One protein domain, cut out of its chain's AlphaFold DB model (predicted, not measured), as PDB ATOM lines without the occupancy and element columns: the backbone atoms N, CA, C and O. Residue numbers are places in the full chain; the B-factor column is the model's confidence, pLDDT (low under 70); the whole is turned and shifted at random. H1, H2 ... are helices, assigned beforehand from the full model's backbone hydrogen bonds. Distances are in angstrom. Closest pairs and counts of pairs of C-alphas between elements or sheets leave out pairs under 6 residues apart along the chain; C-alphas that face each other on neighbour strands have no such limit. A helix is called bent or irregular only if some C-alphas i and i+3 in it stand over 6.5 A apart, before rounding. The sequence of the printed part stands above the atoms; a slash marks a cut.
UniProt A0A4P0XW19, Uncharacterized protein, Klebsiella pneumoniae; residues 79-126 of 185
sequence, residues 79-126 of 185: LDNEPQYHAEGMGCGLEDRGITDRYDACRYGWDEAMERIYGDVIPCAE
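AT A GLANCE: This is residues 79 to 126 of the 185 residues of an uncharacterized protein of Klebsiella pneumoniae (UniProt A0A4P0XW19). The printed part is a narrow, folded-back shape: the long helix H2 makes one side, and the other side is the unnamed stretch of residues 79 to 86 followed by the short helix H1. Residues 96 to 102 join the two sides at one end, and at the other end residues 122 to 126 run on beyond H2 as a tail. The 48 printed residues hold two named helices, in the order H1, H2, and no named strand; the class is all helix. The whole is loose, with a radius of gyration of the C-alphas of 13.1 A, and its outline is a rod of 43 by 15 by 13 A.

IN THESE COORDINATES: Find C-alpha 103 at (174.486, 55.549, 155.581); from there H2, residues 103 to 121, runs 25.6 A to C-alpha 121 at (175.319, 72.438, 136.338). H2 is neither bent nor irregular, but only just: C-alphas 118 and 121 are 6.1 A apart. Then go back to C-alpha 87 at (179.429, 61.960, 157.676), where H1, residues 87 to 95, begins; it measures 12.0 A.

HOW THE PARTS SIT: Look from H2 toward H1: the two only just touch, with 3 pairs of C-alphas within 8 A. The closest C-alphas are those of Tyr 103 and Gly 91, 6.7 A apart, and H2 touches H1 with residues 103 to 106 alone. Their lines stand at a steep tilt of 60 degrees, and they run opposite ways. Their centres are 16.1 A apart. In H1 and H2 every O i to N i+4 pair is within hydrogen-bond range.

THE WHOLE: The two C-alphas farthest apart are those of Gly 98 and Glu 126, at 43.7 A. Between H1 and H2 you cross a short link of 7 residues. The printed part has no cut. Its mean pLDDT is 91.7, and no printed residue is under 70 in this model.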
ATOM      1  N   LEU A  79     186.644  73.362 141.626       82.31
ATOM      2  CA  LEU A  79     186.432  71.983 142.078       82.31
ATOM      3  C   LEU A  79     187.113  71.705 143.431       82.31
ATOM      4  O   LEU A  79     186.601  70.944 144.244       82.31
ATOM      5  N   ASP A  80     188.223  72.384 143.742       84.62
ATOM      6  CA  ASP A  80     188.882  72.249 145.052       84.62
ATOM      7  C   ASP A  80     188.013  72.775 146.211       84.62
ATOM      8  O   ASP A  80     188.228  72.417 147.371       84.62
ATOM      9  N   ASN A  81     187.027  73.625 145.906       86.19
ATOM     10  CA  ASN A  81     186.083  74.179 146.874       86.19
ATOM     11  C   ASN A  81     184.778  73.369 146.962       86.19
ATOM     12  O   ASN A  81     183.827  73.816 147.613       86.19
ATOM     13  N   GLU A  82     184.712  72.189 146.339       88.00
ATOM     14  CA  GLU A  82     183.560  71.299 146.431       88.00
ATOM     15  C   GLU A  82     183.228  70.932 147.888       88.00
ATOM     16  O   GLU A  82     184.109  70.510 148.657       88.00
ATOM     17  N   PRO A  83     181.946  71.044 148.291       89.81
ATOM     18  CA  PRO A  83     181.493  70.599 149.594       89.81
ATOM     19  C   PRO A  83     181.857  69.137 149.850       89.81
ATOM     20  O   PRO A  83     181.485  68.229 149.108       89.81
ATOM     21  N   GLN A  84     182.545  68.899 150.962       90.75
ATOM     22  CA  GLN A  84     182.909  67.551 151.379       90.75
ATOM     23  C   GLN A  84     181.749  66.875 152.110       90.75
ATOM     24  O   GLN A  84     181.029  67.506 152.891       90.75
ATOM     25  N   TYR A  85     181.594  65.565 151.901       94.50
ATOM     26  CA  TYR A  85     180.569  64.789 152.594       94.50
ATOM     27  C   TYR A  85     180.800  64.802 154.111       94.50
ATOM     28  O   TYR A  85     181.782  64.257 154.619       94.50
ATOM     29  N   HIS A  86     179.859  65.382 154.853       95.00
ATOM     30  CA  HIS A  86     179.957  65.512 156.302       95.00
ATOM     31  C   HIS A  86     179.267  64.337 157.015       95.00
ATOM     32  O   HIS A  86     178.110  64.432 157.432       95.00
ATOM     33  N   ALA A  87     179.988  63.226 157.189       94.12
ATOM     34  CA  ALA A  87     179.429  61.960 157.676       94.12
ATOM     35  C   ALA A  87     178.667  62.060 159.011       94.12
ATOM     36  O   ALA A  87     177.580  61.502 159.125       94.12
ATOM     37  N   GLU A  88     179.189  62.794 159.998       93.81
ATOM     38  CA  GLU A  88     178.566  62.907 161.329       93.81
ATOM     39  C   GLU A  88     177.233  63.667 161.275       93.81
ATOM     40  O   GLU A  88     176.209  63.192 161.749       93.81
ATOM     41  N   GLY A  89     177.233  64.837 160.639       94.06
ATOM     42  CA  GLY A  89     176.042  65.663 160.416       94.06
ATOM     43  C   GLY A  89     174.974  64.971 159.564       94.06
ATOM     44  O   GLY A  89     173.800  64.979 159.930       94.06
ATOM     45  N   MET A  90     175.374  64.320 158.469       94.12
ATOM     46  CA  MET A  90     174.450  63.548 157.631       94.12
ATOM     47  C   MET A  90     173.897  62.334 158.389       94.12
ATOM     48  O   MET A  90     172.707  62.039 158.290       94.12
ATOM     49  N   GLY A  91     174.736  61.659 159.181       94.75
ATOM     50  CA  GLY A  91     174.345  60.526 160.017       94.75
ATOM     51  C   GLY A  91     173.358  60.908 161.118       94.75
ATOM     52  O   GLY A  91     172.313  60.277 161.234       94.75
ATOM     53  N   CYS A  92     173.625  61.997 161.841       96.31
ATOM     54  CA  CYS A  92     172.723  62.549 162.854       96.31
ATOM     55  C   CYS A  92     171.323  62.820 162.273       96.31
ATOM     56  O   CYS A  92     170.317  62.377 162.819       96.31
ATOM     57  N   GLY A  93     171.248  63.444 161.089       95.19
ATOM     58  CA  GLY A  93     169.967  63.710 160.424       95.19
ATOM     59  C   GLY A  93     169.200  62.455 159.973       95.19
ATOM     60  O   GLY A  93     167.967  62.482 159.908       95.19
ATOM     61  N   LEU A  94     169.897  61.357 159.654       96.00
ATOM     62  CA  LEU A  94     169.268  60.057 159.380       96.00
ATOM     63  C   LEU A  94     168.729  59.424 160.668       96.00
ATOM     64  O   LEU A  94     167.582  58.966 160.698       96.00
ATOM     65  N   GLU A  95     169.528  59.448 161.732       96.69
ATOM     66  CA  GLU A  95     169.197  58.873 163.039       96.69
ATOM     67  C   GLU A  95     168.013  59.582 163.705       96.69
ATOM     68  O   GLU A  95     167.121  58.911 164.225       96.69
ATOM     69  N   ASP A  96     167.923  60.910 163.587       97.06
ATOM     70  CA  ASP A  96     166.774  61.712 164.041       97.06
ATOM     71  C   ASP A  96     165.453  61.287 163.373       97.06
ATOM     72  O   ASP A  96     164.362  61.488 163.914       97.06
ATOM     73  N   ARG A  97     165.536  60.669 162.189       95.75
ATOM     74  CA  ARG A  97     164.396  60.084 161.467       95.75
ATOM     75  C   ARG A  97     164.223  58.584 161.702       95.75
ATOM     76  O   ARG A  97     163.387  57.962 161.048       95.75
ATOM     77  N   GLY A  98     164.980  58.003 162.630       96.31
ATOM     78  CA  GLY A  98     164.953  56.579 162.948       96.31
ATOM     79  C   GLY A  98     165.577  55.687 161.871       96.31
ATOM     80  O   GLY A  98     165.267  54.498 161.828       96.31
ATOM     81  N   ILE A  99     166.419  56.238 160.989       96.19
ATOM     82  CA  ILE A  99     167.106  55.494 159.928       96.19
ATOM     83  C   ILE A  99     168.540  55.210 160.379       96.19
ATOM     84  O   ILE A  99     169.324  56.135 160.555       96.19
ATOM     85  N   THR A 100     168.896  53.933 160.528       94.62
ATOM     86  CA  THR A 100     170.206  53.508 161.067       94.62
ATOM     87  C   THR A 100     170.943  52.501 160.178       94.62
ATOM     88  O   THR A 100     171.990  51.985 160.555       94.62
ATOM     89  N   ASP A 101     170.420  52.197 158.986       94.81
ATOM     90  CA  ASP A 101     170.949  51.165 158.082       94.81
ATOM     91  C   ASP A 101     171.109  51.651 156.625       94.81
ATOM     92  O   ASP A 101     171.151  50.853 155.684       94.81
ATOM     93  N   ARG A 102     171.158  52.973 156.406       96.00
ATOM     94  CA  ARG A 102     171.206  53.596 155.063       96.00
ATOM     95  C   ARG A 102     172.325  54.624 154.872       96.00
ATOM     96  O   ARG A 102     172.264  55.404 153.926       96.00
ATOM     97  N   TYR A 103     173.358  54.616 155.713       95.50
ATOM     98  CA  TYR A 103     174.486  55.549 155.581       95.50
ATOM     99  C   TYR A 103     175.180  55.445 154.213       95.50
ATOM    100  O   TYR A 103     175.441  56.475 153.598       95.50
ATOM    101  N   ASP A 104     175.378  54.229 153.693       96.12
ATOM    102  CA  ASP A 104     175.992  54.015 152.373       96.12
ATOM    103  C   ASP A 104     175.127  54.574 151.237       96.12
ATOM    104  O   ASP A 104     175.634  55.212 150.320       96.12
ATOM    105  N   ALA A 105     173.805  54.392 151.317       96.12
ATOM    106  CA  ALA A 105     172.875  54.945 150.334       96.12
ATOM    107  C   ALA A 105     172.847  56.483 150.375       96.12
ATOM    108  O   ALA A 105     172.746  57.126 149.333       96.12
ATOM    109  N   CYS A 106     172.963  57.073 151.568       96.25
ATOM    110  CA  CYS A 106     173.074  58.519 151.750       96.25
ATOM    111  C   CYS A 106     174.370  59.064 151.141       96.25
ATOM    112  O   CYS A 106     174.338  60.045 150.399       96.25
ATOM    113  N   ARG A 107     175.495  58.385 151.394       96.06
ATOM    114  CA  ARG A 107     176.787  58.739 150.807       96.06
ATOM    115  C   ARG A 107     176.760  58.645 149.283       96.06
ATOM    116  O   ARG A 107     177.144  59.598 148.621       96.06
ATOM    117  N   TYR A 108     176.246  57.543 148.743       96.31
ATOM    118  CA  TYR A 108     176.123  57.351 147.300       96.31
ATOM    119  C   TYR A 108     175.250  58.434 146.650       96.31
ATOM    120  O   TYR A 108     175.641  59.030 145.655       96.31
ATOM    121  N   GLY A 109     174.095  58.746 147.249       96.31
ATOM    122  CA  GLY A 109     173.224  59.811 146.747       96.31
ATOM    123  C   GLY A 109     173.872  61.198 146.786       96.31
ATOM    124  O   GLY A 109     173.597  62.014 145.911       96.31
ATOM    125  N   TRP A 110     174.730  61.468 147.774       95.88
ATOM    126  CA  TRP A 110     175.533  62.690 147.812       95.88
ATOM    127  C   TRP A 110     176.576  62.724 146.698       95.88
ATOM    128  O   TRP A 110     176.653  63.727 145.997       95.88
ATOM    129  N   ASP A 111     177.346  61.646 146.531       95.00
ATOM    130  CA  ASP A 111     178.407  61.571 145.523       95.00
ATOM    131  C   ASP A 111     177.821  61.782 144.110       95.00
ATOM    132  O   ASP A 111     178.278  62.663 143.389       95.00
ATOM    133  N   GLU A 112     176.724  61.094 143.770       96.12
ATOM    134  CA  GLU A 112     176.008  61.268 142.491       96.12
ATOM    135  C   GLU A 112     175.452  62.693 142.311       96.12
ATOM    136  O   GLU A 112     175.452  63.251 141.210       96.12
ATOM    137  N   ALA A 113     174.950  63.308 143.389       94.56
ATOM    138  CA  ALA A 113     174.431  64.672 143.332       94.56
ATOM    139  C   ALA A 113     175.548  65.702 143.117       94.56
ATOM    140  O   ALA A 113     175.360  66.629 142.330       94.56
ATOM    141  N   MET A 114     176.688  65.550 143.797       92.62
ATOM    142  CA  MET A 114     177.834  66.448 143.640       92.62
ATOM    143  C   MET A 114     178.475  66.299 142.261       92.62
ATOM    144  O   MET A 114     178.707  67.318 141.614       92.62
ATOM    145  N   GLU A 115     178.650  65.067 141.768       90.44
ATOM    146  CA  GLU A 115     179.174  64.800 140.422       90.44
ATOM    147  C   GLU A 115     178.326  65.492 139.350       90.44
ATOM    148  O   GLU A 115     178.853  66.165 138.470       90.44
ATOM    149  N   ARG A 116     176.995  65.429 139.466       91.50
ATOM    150  CA  ARG A 116     176.106  66.149 138.546       91.50
ATOM    151  C   ARG A 116     176.211  67.668 138.692       91.50
ATOM    152  O   ARG A 116     176.174  68.383 137.694       91.50
ATOM    153  N   ILE A 117     176.257  68.187 139.920       90.31
ATOM    154  CA  ILE A 117     176.280  69.638 140.154       90.31
ATOM    155  C   ILE A 117     177.564  70.251 139.589       90.31
ATOM    156  O   ILE A 117     177.471  71.220 138.842       90.31
ATOM    157  N   TYR A 118     178.725  69.679 139.898       86.75
ATOM    158  CA  TYR A 118     180.021  70.212 139.473       86.75
ATOM    159  C   TYR A 118     180.468  69.735 138.084       86.75
ATOM    160  O   TYR A 118     181.319  70.373 137.476       86.75
ATOM    161  N   GLY A 119     179.874  68.661 137.555       84.31
ATOM    162  CA  GLY A 119     180.128  68.180 136.194       84.31
ATOM    163  C   GLY A 119     179.230  68.798 135.118       84.31
ATOM    164  O   GLY A 119     179.701  69.031 134.008       84.31
ATOM    165  N   ASP A 120     177.956  69.082 135.431       85.69
ATOM    166  CA  ASP A 120     176.966  69.513 134.425       85.69
ATOM    167  C   ASP A 120     176.332  70.888 134.700       85.69
ATOM    168  O   ASP A 120     175.905  71.569 133.765       85.69
ATOM    169  N   VAL A 121     176.146  71.267 135.971       86.44
ATOM    170  CA  VAL A 121     175.319  72.438 136.338       86.44
ATOM    171  C   VAL A 121     176.164  73.687 136.556       86.44
ATOM    172  O   VAL A 121     175.778  74.772 136.116       86.44
ATOM    173  N   ILE A 122     177.280  73.547 137.264       87.31
ATOM    174  CA  ILE A 122     178.235  74.619 137.520       87.31
ATOM    175  C   ILE A 122     179.299  74.548 136.420       87.31
ATOM    176  O   ILE A 122     179.945  73.512 136.286       87.31
ATOM    177  N   PRO A 123     179.489  75.614 135.624       83.62
ATOM    178  CA  PRO A 123     180.539  75.629 134.615       83.62
ATOM    179  C   PRO A 123     181.919  75.621 135.275       83.62
ATOM    180  O   PRO A 123     182.112  76.205 136.346       83.62
ATOM    181  N   CYS A 124     182.895  75.021 134.598       79.31
ATOM    182  CA  CYS A 124     184.289  75.104 135.012       79.31
ATOM    183  C   CYS A 124     184.775  76.557 134.943       79.31
ATOM    184  O   CYS A 124     184.470  77.275 133.990       79.31
ATOM    185  N   ALA A 125     185.593  76.975 135.914       76.62
ATOM    186  CA  ALA A 125     186.163  78.327 135.950       76.62
ATOM    187  C   ALA A 125     186.868  78.713 134.630       76.62
ATOM    188  O   ALA A 125     186.785  79.854 134.186       76.62
ATOM    189  N   GLU A 126     187.517  77.744 133.974       75.00
ATOM    190  CA  GLU A 126     188.239  77.927 132.706       75.00
ATOM    191  C   GLU A 126     187.330  78.225 131.500       75.00
ATOM    192  O   GLU A 126     187.804  78.734 130.486       75.00
TER     193      GLU A 126